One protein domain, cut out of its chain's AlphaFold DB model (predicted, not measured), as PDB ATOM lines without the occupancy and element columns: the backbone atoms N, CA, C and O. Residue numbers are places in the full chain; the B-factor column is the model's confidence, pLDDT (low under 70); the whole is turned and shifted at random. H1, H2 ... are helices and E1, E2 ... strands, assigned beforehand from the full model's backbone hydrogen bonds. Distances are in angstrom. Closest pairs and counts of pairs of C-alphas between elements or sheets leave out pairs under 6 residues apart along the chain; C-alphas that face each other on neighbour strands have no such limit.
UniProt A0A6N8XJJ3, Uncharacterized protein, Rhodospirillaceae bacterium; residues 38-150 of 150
ATOM      1  N   LYS A  38      82.881 -36.663-195.409       93.62
ATOM      2  CA  LYS A  38      81.819 -37.046-196.347       93.62
ATOM      3  C   LYS A  38      82.256 -36.863-197.789       93.62
ATOM      4  O   LYS A  38      81.776 -37.602-198.657       93.62
ATOM      5  N   HIS A  39      83.098 -35.862-198.053       96.81
ATOM      6  CA  HIS A  39      83.507 -35.449-199.392       96.81
ATOM      7  C   HIS A  39      85.036 -35.491-199.503       96.81
ATOM      8  O   HIS A  39      85.753 -34.923-198.682       96.81
ATOM      9  N   TYR A  40      85.556 -36.196-200.505       96.81
ATOM     10  CA  TYR A  40      87.000 -36.306-200.719       96.81
ATOM     11  C   TYR A  40      87.337 -36.716-202.152       96.81
ATOM     12  O   TYR A  40      86.532 -37.328-202.859       96.81
ATOM     13  N   TRP A  41      88.568 -36.423-202.560       96.88
ATOM     14  CA  TRP A  41      89.189 -36.956-203.765       96.88
ATOM     15  C   TRP A  41      90.269 -37.944-203.375       96.88
ATOM     16  O   TRP A  41      91.031 -37.716-202.441       96.88
ATOM     17  N   MET A  42      90.397 -39.013-204.144       95.81
ATOM     18  CA  MET A  42      91.501 -39.952-204.007       95.81
ATOM     19  C   MET A  42      92.145 -40.212-205.359       95.81
ATOM     20  O   MET A  42      91.462 -40.350-206.378       95.81
ATOM     21  N   ASN A  43      93.474 -40.287-205.355       95.50
ATOM     22  CA  ASN A  43      94.227 -40.862-206.454       95.50
ATOM     23  C   ASN A  43      94.429 -42.344-206.166       95.50
ATOM     24  O   ASN A  43      95.251 -42.726-205.332       95.50
ATOM     25  N   LEU A  44      93.620 -43.151-206.832       93.81
ATOM     26  CA  LEU A  44      93.516 -44.578-206.615       93.81
ATOM     27  C   LEU A  44      94.231 -45.309-207.745       93.81
ATOM     28  O   LEU A  44      93.930 -45.079-208.912       93.81
ATOM     29  N   ALA A  45      95.147 -46.207-207.422       90.62
ATOM     30  CA  ALA A  45      95.733 -47.132-208.376       90.62
ATOM     31  C   ALA A  45      95.220 -48.547-208.119       90.62
ATOM     32  O   ALA A  45      95.120 -48.971-206.967       90.62
ATOM     33  N   ALA A  46      94.906 -49.261-209.197       86.62
ATOM     34  CA  ALA A  46      94.686 -50.697-209.158       86.62
ATOM     35  C   ALA A  46      95.827 -51.394-209.890       86.62
ATOM     36  O   ALA A  46      96.100 -51.122-211.064       86.62
ATOM     37  N   GLU A  47      96.456 -52.321-209.186       80.44
ATOM     38  CA  GLU A  47      97.456 -53.221-209.728       80.44
ATOM     39  C   GLU A  47      96.879 -54.632-209.673       80.44
ATOM     40  O   GLU A  47      96.784 -55.232-208.602       80.44
ATOM     41  N   CYS A  48      96.447 -55.150-210.827       71.94
ATOM     42  CA  CYS A  48      95.992 -56.526-210.955       71.94
ATOM     43  C   CYS A  48      96.843 -57.331-211.933       71.94
ATOM     44  O   CYS A  48      96.924 -57.012-213.124       71.94
ATOM     45  N   ARG A  49      97.379 -58.464-211.465       65.94
ATOM     46  CA  ARG A  49      97.985 -59.491-212.342       65.94
ATOM     47  C   ARG A  49      96.951 -60.414-213.001       65.94
ATOM     48  O   ARG A  49      97.311 -61.311-213.747       65.94
ATOM     49  N   CYS A  50      95.666 -60.162-212.762       60.16
ATOM     50  CA  CYS A  50      94.538 -60.976-213.212       60.16
ATOM     51  C   CYS A  50      93.995 -60.636-214.618       60.16
ATOM     52  O   CYS A  50      92.936 -61.134-214.991       60.16
ATOM     53  N   GLY A  51      94.633 -59.731-215.373       57.34
ATOM     54  CA  GLY A  51      94.173 -59.332-216.716       57.34
ATOM     55  C   GLY A  51      92.845 -58.556-216.758       57.34
ATOM     56  O   GLY A  51      92.286 -58.356-217.834       57.34
ATOM     57  N   MET A  52      92.314 -58.109-215.614       59.88
ATOM     58  CA  MET A  52      91.083 -57.315-215.580       59.88
ATOM     59  C   MET A  52      91.301 -55.878-216.084       59.88
ATOM     60  O   MET A  52      92.333 -55.258-215.835       59.88
ATOM     61  N   ALA A  53      90.253 -55.306-216.685       58.84
ATOM     62  CA  ALA A  53      90.182 -53.934-217.211       58.84
ATOM     63  C   ALA A  53      90.263 -52.802-216.155       58.84
ATOM     64  O   ALA A  53      89.837 -51.680-216.421       58.84
ATOM     65  N   VAL A  54      90.736 -53.094-214.940       66.31
ATOM     66  CA  VAL A  54      90.818 -52.127-213.831       66.31
ATOM     67  C   VAL A  54      92.255 -51.665-213.573       66.31
ATOM     68  O   VAL A  54      92.467 -50.827-212.707       66.31
ATOM     69  N   ASN A  55      93.239 -52.163-214.331       78.19
ATOM     70  CA  ASN A  55      94.618 -51.690-214.231       78.19
ATOM     71  C   ASN A  55      94.713 -50.213-214.625       78.19
ATOM     72  O   ASN A  55      94.276 -49.823-215.708       78.19
ATOM     73  N   GLY A  56      95.296 -49.395-213.750       85.38
ATOM     74  CA  GLY A  56      95.468 -47.970-214.004       85.38
ATOM     75  C   GLY A  56      95.469 -47.123-212.740       85.38
ATOM     76  O   GLY A  56      95.363 -47.624-211.623       85.38
ATOM     77  N   SER A  57      95.620 -45.814-212.927       92.94
ATOM     78  CA  SER A  57      95.445 -44.810-211.875       92.94
ATOM     79  C   SER A  57      94.231 -43.944-212.197       92.94
ATOM     80  O   SER A  57      94.024 -43.559-213.349       92.94
ATOM     81  N   PHE A  58      93.449 -43.619-211.178       95.38
ATOM     82  CA  PHE A  58      92.157 -42.955-211.264       95.38
ATOM     83  C   PHE A  58      92.125 -41.781-210.292       95.38
ATOM     84  O   PHE A  58      92.627 -41.884-209.177       95.38
ATOM     85  N   ILE A  59      91.497 -40.680-210.690       96.88
ATOM     86  CA  ILE A  59      91.092 -39.625-209.761       96.88
ATOM     87  C   ILE A  59      89.608 -39.811-209.514       96.88
ATOM     88  O   ILE A  59      88.805 -39.708-210.445       96.88
ATOM     89  N   VAL A  60      89.261 -40.098-208.266       97.50
ATOM     90  CA  VAL A  60      87.902 -40.429-207.852       97.50
ATOM     91  C   VAL A  60      87.421 -39.384-206.865       97.50
ATOM     92  O   VAL A  60      88.115 -39.098-205.898       97.50
ATOM     93  N   GLU A  61      86.243 -38.825-207.116       97.69
ATOM     94  CA  GLU A  61      85.542 -37.924-206.207       97.69
ATOM     95  C   GLU A  61      84.409 -38.686-205.529       97.69
ATOM     96  O   GLU A  61      83.540 -39.264-206.197       97.69
ATOM     97  N   VAL A  62      84.418 -38.655-204.204       97.56
ATOM     98  CA  VAL A  62      83.404 -39.260-203.352       97.56
ATOM     99  C   VAL A  62      82.633 -38.150-202.655       97.56
ATOM    100  O   VAL A  62      83.232 -37.216-202.131       97.56
ATOM    101  N   ARG A  63      81.302 -38.254-202.646       97.12
ATOM    102  CA  ARG A  63      80.406 -37.407-201.853       97.12
ATOM    103  C   ARG A  63      79.332 -38.266-201.213       97.12
ATOM    104  O   ARG A  63      78.730 -39.091-201.897       97.12
ATOM    105  N   GLU A  64      79.095 -38.071-199.919       95.25
ATOM    106  CA  GLU A  64      78.096 -38.827-199.147       95.25
ATOM    107  C   GLU A  64      78.270 -40.349-199.330       95.25
ATOM    108  O   GLU A  64      77.316 -41.088-199.582       95.25
ATOM    109  N   GLY A  65      79.528 -40.809-199.302       94.00
ATOM    110  CA  GLY A  65      79.893 -42.218-199.478       94.00
ATOM    111  C   GLY A  65      79.700 -42.779-200.894       94.00
ATOM    112  O   GLY A  65      79.799 -43.987-201.089       94.00
ATOM    113  N   LYS A  66      79.416 -41.939-201.901       96.25
ATOM    114  CA  LYS A  66      79.195 -42.362-203.293       96.25
ATOM    115  C   LYS A  66      80.211 -41.745-204.237       96.25
ATOM    116  O   LYS A  66      80.498 -40.554-204.161       96.25
ATOM    117  N   ILE A  67      80.697 -42.536-205.191       97.06
ATOM    118  CA  ILE A  67      81.539 -42.034-206.281       97.06
ATOM    119  C   ILE A  67      80.677 -41.202-207.234       97.06
ATOM    120  O   ILE A  67      79.864 -41.745-207.988       97.06
ATOM    121  N   VAL A  68      80.872 -39.884-207.226       97.19
ATOM    122  CA  VAL A  68      80.155 -38.953-208.113       97.19
ATOM    123  C   VAL A  68      80.922 -38.692-209.406       97.19
ATOM    124  O   VAL A  68      80.311 -38.459-210.448       97.19
ATOM    125  N   LYS A  69      82.255 -38.812-209.377       97.25
ATOM    126  CA  LYS A  69      83.124 -38.611-210.541       97.25
ATOM    127  C   LYS A  69      84.325 -39.549-210.490       97.25
ATOM    128  O   LYS A  69      84.891 -39.784-209.429       97.25
ATOM    129  N   ALA A  70      84.719 -40.066-211.649       97.44
ATOM    130  CA  ALA A  70      85.953 -40.820-211.815       97.44
ATOM    131  C   ALA A  70      86.552 -40.523-213.192       97.44
ATOM    132  O   ALA A  70      85.851 -40.603-214.205       97.44
ATOM    133  N   VAL A  71      87.837 -40.182-213.223       97.31
ATOM    134  CA  VAL A  71      88.604 -39.956-214.456       97.31
ATOM    135  C   VAL A  71      89.916 -40.729-214.412       97.31
ATOM    136  O   VAL A  71      90.452 -40.975-213.328       97.31
ATOM    137  N   PHE A  72      90.458 -41.091-215.570       95.38
ATOM    138  CA  PHE A  72      91.808 -41.639-215.634       95.38
ATOM    139  C   PHE A  72      92.826 -40.574-215.216       95.38
ATOM    140  O   PHE A  72      92.738 -39.406-215.594       95.38
ATOM    141  N   ALA A  73      93.810 -40.955-214.404       94.56
ATOM    142  CA  ALA A  73      94.813 -40.013-213.921       94.56
ATOM    143  C   ALA A  73      95.736 -39.518-215.048       94.56
ATOM    144  O   ALA A  73      96.214 -38.385-214.950       94.56
ATOM    145  N   SER A  74      95.947 -40.339-216.086       93.25
ATOM    146  CA  SER A  74      96.827 -40.082-217.232       93.25
ATOM    147  C   SER A  74      96.365 -38.910-218.094       93.25
ATOM    148  O   SER A  74      97.150 -38.008-218.357       93.25
ATOM    149  N   ASP A  75      95.099 -38.910-218.508       95.19
ATOM    150  CA  ASP A  75      94.569 -37.982-219.518       95.19
ATOM    151  C   ASP A  75      93.281 -37.262-219.084       95.19
ATOM    152  O   ASP A  75      92.742 -36.445-219.825       95.19
ATOM    153  N   LYS A  76      92.791 -37.541-217.870       96.69
ATOM    154  CA  LYS A  76      91.540 -37.006-217.305       96.69
ATOM    155  C   LYS A  76      90.282 -37.383-218.089       96.69
ATOM    156  O   LYS A  76      89.218 -36.823-217.814       96.69
ATOM    157  N   SER A  77      90.365 -38.346-219.003       96.38
ATOM    158  CA  SER A  77      89.192 -38.856-219.703       96.38
ATOM    159  C   SER A  77      88.240 -39.569-218.724       96.38
ATOM    160  O   SER A  77      88.683 -40.113-217.700       96.38
ATOM    161  N   PRO A  78      86.915 -39.545-218.970       96.88
ATOM    162  CA  PRO A  78      85.948 -40.210-218.102       96.88
ATOM    163  C   PRO A  78      86.190 -41.719-218.010       96.88
ATOM    164  O   PRO A  78      86.385 -42.393-219.021       96.88
ATOM    165  N   VAL A  79      86.101 -42.271-216.799       94.50
ATOM    166  CA  VAL A  79      86.156 -43.727-216.608       94.50
ATOM    167  C   VAL A  79      84.839 -44.354-217.092       94.50
ATOM    168  O   VAL A  79      83.771 -43.923-216.641       94.50
ATOM    169  N   PRO A  80      84.870 -45.394-217.954       93.31
ATOM    170  CA  PRO A  80      83.669 -46.096-218.398       93.31
ATOM    171  C   PRO A  80      82.826 -46.604-217.228       93.31
ATOM    172  O   PRO A  80      83.365 -47.052-216.214       93.31
ATOM    173  N   ALA A  81      81.497 -46.605-217.376       91.81
ATOM    174  CA  ALA A  81      80.571 -46.960-216.296       91.81
ATOM    175  C   ALA A  81      80.868 -48.333-215.661       91.81
ATOM    176  O   ALA A  81      80.822 -48.460-214.438       91.81
ATOM    177  N   TYR A  82      81.233 -49.324-216.480       88.31
ATOM    178  CA  TYR A  82      81.617 -50.665-216.030       88.31
ATOM    179  C   TYR A  82      82.894 -50.685-215.177       88.31
ATOM    180  O   TYR A  82      82.988 -51.442-214.218       88.31
ATOM    181  N   THR A  83      83.889 -49.863-215.510       88.81
ATOM    182  CA  THR A  83      85.114 -49.747-214.706       88.81
ATOM    183  C   THR A  83      84.837 -48.941-213.441       88.81
ATOM    184  O   THR A  83      85.271 -49.328-212.360       88.81
ATOM    185  N   ARG A  84      84.038 -47.869-213.545       91.81
ATOM    186  CA  ARG A  84      83.654 -47.017-212.412       91.81
ATOM    187  C   ARG A  84      82.913 -47.792-211.323       91.81
ATOM    188  O   ARG A  84      83.168 -47.543-210.153       91.81
ATOM    189  N   SER A  85      82.038 -48.737-211.679       90.38
ATOM    190  CA  SER A  85      81.302 -49.553-210.696       90.38
ATOM    191  C   SER A  85      82.187 -50.504-209.885       90.38
ATOM    192  O   SER A  85      81.731 -51.048-208.884       90.38
ATOM    193  N   LYS A  86      83.443 -50.700-210.300       89.50
ATOM    194  CA  LYS A  86      84.434 -51.521-209.594       89.50
ATOM    195  C   LYS A  86      85.386 -50.709-208.723       89.50
ATOM    196  O   LYS A  86      86.174 -51.308-207.997       89.50
ATOM    197  N   LEU A  87      85.358 -49.379-208.820       92.12
ATOM    198  CA  LEU A  87      86.214 -48.525-208.007       92.12
ATOM    199  C   LEU A  87      85.670 -48.491-206.567       92.12
ATOM    200  O   LEU A  87      84.491 -48.184-206.380       92.12
ATOM    201  N   PRO A  88      86.484 -48.805-205.550       94.19
ATOM    202  CA  PRO A  88      86.086 -48.687-204.150       94.19
ATOM    203  C   PRO A  88      86.142 -47.239-203.651       94.19
ATOM    204  O   PRO A  88      86.936 -46.443-204.144       94.19
ATOM    205  N   THR A  89      85.337 -46.924-202.631       96.69
ATOM    206  CA  THR A  89      85.552 -45.791-201.708       96.69
ATOM    207  C   THR A  89      86.495 -46.204-200.570       96.69
ATOM    208  O   THR A  89      86.844 -47.380-200.474       96.69
ATOM    209  N   VAL A  90      86.877 -45.292-199.669       96.25
ATOM    210  CA  VAL A  90      87.632 -45.651-198.448       96.25
ATOM    211  C   VAL A  90      86.883 -46.706-197.623       96.25
ATOM    212  O   VAL A  90      87.464 -47.700-197.194       96.25
ATOM    213  N   GLU A  91      85.570 -46.550-197.474       96.38
ATOM    214  CA  GLU A  91      84.691 -47.515-196.809       96.38
ATOM    215  C   GLU A  91      84.669 -48.854-197.553       96.38
ATOM    216  O   GLU A  91      84.723 -49.916-196.932       96.38
ATOM    217  N   GLY A  92      84.639 -48.804-198.889       93.75
ATOM    218  CA  GLY A  92      84.758 -49.986-199.736       93.75
ATOM    219  C   GLY A  92      86.077 -50.729-199.521       93.75
ATOM    220  O   GLY A  92      86.070 -51.952-199.414       93.75
ATOM    221  N   LEU A  93      87.199 -50.010-199.392       93.38
ATOM    222  CA  LEU A  93      88.509 -50.605-199.114       93.38
ATOM    223  C   LEU A  93      88.541 -51.297-197.746       93.38
ATOM    224  O   LEU A  93      89.043 -52.416-197.655       93.38
ATOM    225  N   PHE A  94      87.962 -50.690-196.705       94.62
ATOM    226  CA  PHE A  94      87.815 -51.352-195.405       94.62
ATOM    227  C   PHE A  94      87.010 -52.651-195.509       94.62
ATOM    228  O   PHE A  94      87.433 -53.672-194.974       94.62
ATOM    229  N   GLY A  95      85.885 -52.635-196.233       91.69
ATOM    230  CA  GLY A  95      85.073 -53.835-196.454       91.69
ATOM    231  C   GLY A  95      85.827 -54.938-197.205       91.69
ATOM    232  O   GLY A  95      85.693 -56.113-196.873       91.69
ATOM    233  N   MET A  96      86.670 -54.571-198.176       87.38
ATOM    234  CA  MET A  96      87.525 -55.528-198.886       87.38
ATOM    235  C   MET A  96      88.576 -56.158-197.960       87.38
ATOM    236  O   MET A  96      88.773 -57.371-198.012       87.38
ATOM    237  N   ILE A  97      89.233 -55.364-197.106       87.69
ATOM    238  CA  ILE A  97      90.217 -55.864-196.128       87.69
ATOM    239  C   ILE A  97      89.543 -56.816-195.134       87.69
ATOM    240  O   ILE A  97      90.063 -57.891-194.859       87.69
ATOM    241  N   GLU A  98      88.363 -56.450-194.639       89.56
ATOM    242  CA  GLU A  98      87.574 -57.271-193.719       89.56
ATOM    243  C   GLU A  98      87.192 -58.627-194.332       89.56
ATOM    244  O   GLU A  98      87.369 -59.672-193.711       89.56
ATOM    245  N   ALA A  99      86.724 -58.629-195.585       84.38
ATOM    246  CA  ALA A  99      86.408 -59.860-196.307       84.38
ATOM    247  C   ALA A  99      87.655 -60.732-196.546       84.38
ATOM    248  O   ALA A  99      87.574 -61.961-196.525       84.38
ATOM    249  N   ALA A 100      88.820 -60.115-196.748       80.62
ATOM    250  CA  ALA A 100      90.081 -60.839-196.857       80.62
ATOM    251  C   ALA A 100      90.527 -61.465-195.526       80.62
ATOM    252  O   ALA A 100      91.113 -62.544-195.561       80.62
ATOM    253  N   LEU A 101      90.223 -60.841-194.378       81.31
ATOM    254  CA  LEU A 101      90.518 -61.393-193.043       81.31
ATOM    255  C   LEU A 101      89.641 -62.597-192.705       81.31
ATOM    256  O   LEU A 101      90.130 -63.547-192.111       81.31
ATOM    257  N   ARG A 102      88.381 -62.602-193.147       81.00
ATOM    258  CA  ARG A 102      87.442 -63.716-192.924       81.00
ATOM    259  C   ARG A 102      87.653 -64.931-193.840       81.00
ATOM    260  O   ARG A 102      86.729 -65.718-194.022       81.00
ATOM    261  N   ASP A 103      88.817 -65.059-194.477       67.88
ATOM    262  CA  ASP A 103      89.139 -66.114-195.456       67.88
ATOM    263  C   ASP A 103      88.193 -66.210-196.671       67.88
ATOM    264  O   ASP A 103      88.283 -67.125-197.490       67.88
ATOM    265  N   GLU A 104      87.321 -65.223-196.889       59.34
ATOM    266  CA  GLU A 104      86.516 -65.165-198.107       59.34
ATOM    267  C   GLU A 104      87.380 -64.769-199.318       59.34
ATOM    268  O   GLU A 104      87.069 -65.143-200.457       59.34
ATOM    269  N   TRP A 105      88.438 -63.983-199.066       56.69
ATOM    270  CA  TRP A 105      89.285 -63.391-200.098       56.69
ATOM    271  C   TRP A 105      90.778 -63.564-199.886       56.69
ATOM    272  O   TRP A 105      91.436 -63.303-200.865       56.69
ATOM    273  N   GLY A 106      91.305 -64.019-198.743       58.06
ATOM    274  CA  GLY A 106      92.739 -64.266-198.518       58.06
ATOM    275  C   GLY A 106      93.672 -63.048-198.677       58.06
ATOM    276  O   GLY A 106      93.578 -62.241-199.604       58.06
ATOM    277  N   PHE A 107      94.654 -62.922-197.788       60.41
ATOM    278  CA  PHE A 107      95.790 -62.023-198.023       60.41
ATOM    279  C   PHE A 107      96.835 -62.702-198.904       60.41
ATOM    280  O   PHE A 107      96.845 -63.926-199.032       60.41
ATOM    281  N   LEU A 108      97.729 -61.914-199.508       56.12
ATOM    282  CA  LEU A 108      98.942 -62.431-200.144       56.12
ATOM    283  C   LEU A 108      99.683 -63.336-199.135       56.12
ATOM    284  O   LEU A 108     100.348 -62.857-198.220       56.12
ATOM    285  N   SER A 109      99.499 -64.651-199.234       52.66
ATOM    286  CA  SER A 109     100.027 -65.587-198.248       52.66
ATOM    287  C   SER A 109     101.545 -65.716-198.397       52.66
ATOM    288  O   SER A 109     102.100 -65.655-199.495       52.66
ATOM    289  N   GLU A 110     102.206 -65.864-197.252       46.94
ATOM    290  CA  GLU A 110     103.617 -66.240-197.053       46.94
ATOM    291  C   GLU A 110     104.699 -65.180-197.339       46.94
ATOM    292  O   GLU A 110     105.745 -65.220-196.701       46.94
ATOM    293  N   THR A 111     104.448 -64.168-198.179       48.75
ATOM    294  CA  THR A 111     105.388 -63.032-198.405       48.75
ATOM    295  C   THR A 111     104.711 -61.647-198.404       48.75
ATOM    296  O   THR A 111     105.346 -60.634-198.691       48.75
ATOM    297  N   GLY A 112     103.408 -61.598-198.111       53.47
ATOM    298  CA  GLY A 112     102.499 -60.547-198.562       53.47
ATOM    299  C   GLY A 112     102.514 -59.215-197.830       53.47
ATOM    300  O   GLY A 112     102.588 -59.124-196.605       53.47
ATOM    301  N   VAL A 113     102.336 -58.168-198.630       59.72
ATOM    302  CA  VAL A 113     102.076 -56.796-198.199       59.72
ATOM    303  C   VAL A 113     100.821 -56.776-197.315       59.72
ATOM    304  O   VAL A 113      99.729 -57.083-197.784       59.72
ATOM    305  N   ARG A 114     100.972 -56.434-196.031       76.69
ATOM    306  CA  ARG A 114      99.846 -56.230-195.099       76.69
ATOM    307  C   ARG A 114      99.077 -54.964-195.477       76.69
ATOM    308  O   ARG A 114      99.685 -54.086-196.074       76.69
ATOM    309  N   PRO A 115      97.796 -54.801-195.116       85.19
ATOM    310  CA  PRO A 115      97.170 -53.488-195.184       85.19
ATOM    311  C   PRO A 115      98.006 -52.455-194.425       85.19
ATOM    312  O   PRO A 115      98.479 -52.733-193.323       85.19
ATOM    313  N   ALA A 116      98.177 -51.273-195.007       90.06
ATOM    314  CA  ALA A 116      98.721 -50.121-194.299       90.06
ATOM    315  C   ALA A 116      97.680 -49.015-194.263       90.06
ATOM    316  O   ALA A 116      96.887 -48.862-195.193       90.06
ATOM    317  N   TYR A 117      97.723 -48.223-193.200       93.69
ATOM    318  CA  TYR A 117      96.762 -47.164-192.936       93.69
ATOM    319  C   TYR A 117      97.476 -45.834-192.740       93.69
ATOM    320  O   TYR A 117      98.629 -45.784-192.306       93.69
ATOM    321  N   HIS A 118      96.790 -44.742-193.059       95.56
ATOM    322  CA  HIS A 118      97.326 -43.411-192.831       95.56
ATOM    323  C   HIS A 118      97.350 -43.102-191.323       95.56
ATOM    324  O   HIS A 118      96.292 -43.144-190.695       95.56
ATOM    325  N   PRO A 119      98.488 -42.696-190.732       94.69
ATOM    326  CA  PRO A 119      98.638 -42.618-189.274       94.69
ATOM    327  C   PRO A 119      97.727 -41.579-188.607       94.69
ATOM    328  O   PRO A 119      97.366 -41.734-187.446       94.69
ATOM    329  N   LEU A 120      97.345 -40.521-189.329       95.50
ATOM    330  CA  LEU A 120      96.496 -39.449-188.788       95.50
ATOM    331  C   LEU A 120      95.002 -39.642-189.067       95.50
ATOM    332  O   LEU A 120      94.166 -39.133-188.325       95.50
ATOM    333  N   TYR A 121      94.665 -40.344-190.150       95.94
ATOM    334  CA  TYR A 121      93.302 -40.362-190.694       95.94
ATOM    335  C   TYR A 121      92.708 -41.769-190.759       95.94
ATOM    336  O   TYR A 121      91.517 -41.910-190.996       95.94
ATOM    337  N   GLY A 122      93.508 -42.817-190.566       95.31
ATOM    338  CA  GLY A 122      93.052 -44.203-190.508       95.31
ATOM    339  C   GLY A 122      92.632 -44.823-191.843       95.31
ATOM    340  O   GLY A 122      92.396 -46.023-191.888       95.31
ATOM    341  N   TYR A 123      92.547 -44.081-192.953       95.69
ATOM    342  CA  TYR A 123      92.160 -44.686-194.236       95.69
ATOM    343  C   TYR A 123      93.219 -45.685-194.745       95.69
ATOM    344  O   TYR A 123      94.415 -45.470-194.515       95.69
ATOM    345  N   PRO A 124      92.827 -46.747-195.477       94.31
ATOM    346  CA  PRO A 124      93.779 -47.677-196.077       94.31
ATOM    347  C   PRO A 124      94.612 -47.014-197.184       94.31
ATOM    348  O   PRO A 124      94.066 -46.509-198.162       94.31
ATOM    349  N   VAL A 125      95.939 -47.053-197.064       92.25
ATOM    350  CA  VAL A 125      96.893 -46.585-198.088       92.25
ATOM    351  C   VAL A 125      97.136 -47.674-199.132       92.25
ATOM    352  O   VAL A 125      97.240 -47.382-200.320       92.25
ATOM    353  N   HIS A 126      97.171 -48.940-198.711       85.12
ATOM    354  CA  HIS A 126      97.118 -50.089-199.610       85.12
ATOM    355  C   HIS A 126      96.447 -51.286-198.942       85.12
ATOM    356  O   HIS A 126      96.521 -51.436-197.722       85.12
ATOM    357  N   THR A 127      95.804 -52.147-199.732       81.38
ATOM    358  CA  THR A 127      95.013 -53.269-199.201       81.38
ATOM    359  C   THR A 127      95.761 -54.600-199.159       81.38
ATOM    360  O   THR A 127      95.531 -55.378-198.239       81.38
ATOM    361  N   GLY A 128      96.654 -54.883-200.116       72.19
ATOM    362  CA  GLY A 128      97.451 -56.119-200.121       72.19
ATOM    363  C   GLY A 128      96.640 -57.423-200.242       72.19
ATOM    364  O   GLY A 128      97.038 -58.457-199.702       72.19
ATOM    365  N   ILE A 129      95.491 -57.390-200.924       73.50
ATOM    366  CA  ILE A 129      94.534 -58.510-200.993       73.50
ATOM    367  C   ILE A 129      94.837 -59.427-202.193       73.50
ATOM    368  O   ILE A 129      95.222 -58.968-203.270       73.50
ATOM    369  N   ARG A 130      94.617 -60.741-202.047       65.50
ATOM    370  CA  ARG A 130      94.680 -61.709-203.155       65.50
ATOM    371  C   ARG A 130      93.344 -62.431-203.298       65.50
ATOM    372  O   ARG A 130      93.192 -63.451-202.650       65.50
ATOM    373  N   PRO A 131      92.436 -62.033-204.203       59.34
ATOM    374  CA  PRO A 131      91.132 -62.684-204.336       59.34
ATOM    375  C   PRO A 131      91.243 -64.204-204.574       59.34
ATOM    376  O   PRO A 131      91.514 -64.646-205.689       59.34
ATOM    377  N   LEU A 132      90.984 -65.020-203.547       51.72
ATOM    378  CA  LEU A 132      91.102 -66.490-203.624       51.72
ATOM    379  C   LEU A 132      90.149 -67.136-204.647       51.72
ATOM    380  O   LEU A 132      90.421 -68.223-205.156       51.72
ATOM    381  N   LYS A 133      89.035 -66.470-204.973       52.78
ATOM    382  CA  LYS A 133      87.990 -66.992-205.874       52.78
ATOM    383  C   LYS A 133      88.222 -66.697-207.358       52.78
ATOM    384  O   LYS A 133      87.483 -67.215-208.194       52.78
ATOM    385  N   VAL A 134      89.230 -65.897-207.714       51.59
ATOM    386  CA  VAL A 134      89.587 -65.648-209.116       51.59
ATOM    387  C   VAL A 134      90.836 -66.457-209.428       51.59
ATOM    388  O   VAL A 134      91.900 -66.217-208.862       51.59
ATOM    389  N   ARG A 135      90.716 -67.441-210.324       46.78
ATOM    390  CA  ARG A 135      91.846 -68.262-210.774       46.78
ATOM    391  C   ARG A 135      92.910 -67.337-211.398       46.78
ATOM    392  O   ARG A 135      92.775 -66.936-212.546       46.78
ATOM    393  N   GLY A 136      93.952 -67.003-210.631       52.66
ATOM    394  CA  GLY A 136      95.213 -66.479-211.160       52.66
ATOM    395  C   GLY A 136      95.470 -64.969-211.120       52.66
ATOM    396  O   GLY A 136      96.203 -64.499-211.984       52.66
ATOM    397  N   GLY A 137      94.983 -64.187-210.146       59.81
ATOM    398  CA  GLY A 137      95.613 -62.870-209.983       59.81
ATOM    399  C   GLY A 137      95.413 -62.133-208.666       59.81
ATOM    400  O   GLY A 137      94.342 -62.141-208.070       59.81
ATOM    401  N   ASP A 138      96.491 -61.470-208.256       68.50
ATOM    402  CA  ASP A 138      96.559 -60.557-207.116       68.50
ATOM    403  C   ASP A 138      95.915 -59.219-207.502       68.50
ATOM    404  O   ASP A 138      96.193 -58.743-208.606       68.50
ATOM    405  N   LEU A 139      95.102 -58.617-206.622       72.69
ATOM    406  CA  LEU A 139      94.532 -57.278-206.808       72.69
ATOM    407  C   LEU A 139      94.924 -56.388-205.631       72.69
ATOM    408  O   LEU A 139      94.405 -56.541-204.526       72.69
ATOM    409  N   ASN A 140      95.779 -55.406-205.890       77.38
ATOM    410  CA  ASN A 140      96.170 -54.420-204.897       77.38
ATOM    411  C   ASN A 140      95.567 -53.056-205.240       77.38
ATOM    412  O   ASN A 140      95.784 -52.530-206.335       77.38
ATOM    413  N   TRP A 141      94.819 -52.486-204.297       81.75
ATOM    414  CA  TRP A 141      94.369 -51.100-204.369       81.75
ATOM    415  C   TRP A 141      95.322 -50.232-203.567       81.75
ATOM    416  O   TRP A 141      95.614 -50.553-202.418       81.75
ATOM    417  N   ILE A 142      95.777 -49.135-204.165       83.69
ATOM    418  CA  ILE A 142      96.718 -48.200-203.552       83.69
ATOM    419  C   ILE A 142      96.127 -46.795-203.637       83.69
ATOM    420  O   ILE A 142      95.890 -46.287-204.734       83.69
ATOM    421  N   ILE A 143      95.921 -46.143-202.497       85.62
ATOM    422  CA  ILE A 143      95.640 -44.708-202.441       85.62
ATOM    423  C   ILE A 143      96.986 -43.985-202.424       85.62
ATOM    424  O   ILE A 143      97.691 -43.982-201.420       85.62
ATOM    425  N   LYS A 144      97.348 -43.361-203.549       82.06
ATOM    426  CA  LYS A 144      98.590 -42.580-203.677       82.06
ATOM    427  C   LYS A 144      98.529 -41.292-202.863       82.06
ATOM    428  O   LYS A 144      99.522 -40.885-202.274       82.06
ATOM    429  N   TYR A 145      97.367 -40.648-202.865       84.25
ATOM    430  CA  TYR A 145      97.048 -39.519-202.001       84.25
ATOM    431  C   TYR A 145      95.533 -39.347-201.901       84.25
ATOM    432  O   TYR A 145      94.788 -39.740-202.808       84.25
ATOM    433  N   LEU A 146      95.097 -38.725-200.807       89.00
ATOM    434  CA  LEU A 146      93.709 -38.386-200.524       89.00
ATOM    435  C   LEU A 146      93.634 -36.896-200.172       89.00
ATOM    436  O   LEU A 146      94.405 -36.413-199.347       89.00
ATOM    437  N   VAL A 147      92.735 -36.172-200.834       90.50
ATOM    438  CA  VAL A 147      92.437 -34.759-200.578       90.50
ATOM    439  C   VAL A 147      91.052 -34.691-199.956       90.50
ATOM    440  O   VAL A 147      90.079 -35.133-200.565       90.50
ATOM    441  N   MET A 148      90.974 -34.176-198.738       86.81
ATOM    442  CA  MET A 148      89.731 -34.056-197.977       86.81
ATOM    443  C   MET A 148      89.184 -32.652-198.193       86.81
ATOM    444  O   MET A 148      89.953 -31.696-198.084       86.81
ATOM    445  N   ASN A 149      87.887 -32.531-198.472       77.56
ATOM    446  CA  ASN A 149      87.218 -31.238-198.389       77.56
ATOM    447  C   ASN A 149      86.174 -31.292-197.279       77.56
ATOM    448  O   ASN A 149      85.507 -32.312-197.092       77.56
ATOM    449  N   GLU A 150      86.081 -30.180-196.560       58.78
ATOM    450  CA  GLU A 150      85.063 -29.924-195.542       58.78
ATOM    451  C   GLU A 150      83.686 -29.672-196.168       58.78
ATOM    452  O   GLU A 150      83.627 -29.056-197.262       58.78
TER     453      GLU A 150
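This is residues 38 to 150 of the 150 residues of an uncharacterized protein of Rhodospirillaceae bacterium (UniProt A0A6N8XJJ3). The domain is built on one twisted wall of four antiparallel strands in the order E3, E2, E1, E5, with the longer helix H2 and the very short helix H1 each grazing it. A small strand, E4, sits close to the edge strand E5, at the end of the long link from H2. The printed part has 113 residues with two named helices and five named strands, in the order E1, E2, E3, H1, H2, E4, E5; the class is mixed, helices and strands, with 55 residues, under half, in named elements. The whole is compact, with a radius of gyration of the C-alphas of 13.8 A, and spans 39 by 32 by 20 A.

In the sheet, E1, residues 39 to 48, and E5, residues 139 to 149, are antiparallel neighbours at 164 degrees, with N 41 and O 147 2.8 A apart, within hydrogen-bond range. E5 bends by 56 degrees at residue 145. E2, residues 56 to 63, is antiparallel to E1 at 153 degrees, with N 58 and O 44 2.7 A apart. E3, residues 66 to 72, is antiparallel to E2 at 152 degrees, with N 61 and O 69 2.8 A apart. E1, E2 and E3 form a meander, each strand the antiparallel neighbour of the one before, and E1 and E2, like E2 and E3, are a hairpin. Edge strands E3 and E5 are apart. H2, residues 90 to 101, only grazes the sheet with its residues 90 to 96; its closest C-alphas to E5 are those of Leu 93 and Trp 141, 7.9 A apart. H1, residues 81 to 84, also only grazes the sheet; the closest C-alphas of H1 and E3 are those of Arg 84 and Ala 70, 6.6 A apart. H1 and H2 are apart. E4, residues 124 to 126, pairs with no named strand, but residues 116 to 117 form a short antiparallel pairing with it. The closest C-alphas of E4 and E5 are those of His 126 and Ile 142, 4.4 A apart. In H2 every O i to N i+4 pair is within hydrogen-bond range; H1 is too short for such a pair.

E1 begins at C-alpha 39 (83.507, -35.449, -199.392) and is 27.1 A long. E5 is 28.3 A long and ends at C-alpha 149 (87.218, -31.238, -198.389). E2 measures 22.0 A, E3 17.7 A and H2 16.9 A, the last beginning at C-alpha 90 (87.632, -45.651, -198.448).

The C-alphas farthest apart are those of Arg 135 and Glu 150, 41.8 A. The printed part has no cut. The links from H2 to E4 and from E4 to E5 are long. Mean pLDDT of the printed part is 82.6; residues 49 to 54, 103 to 113, 130 to 138 and 150 are under 70.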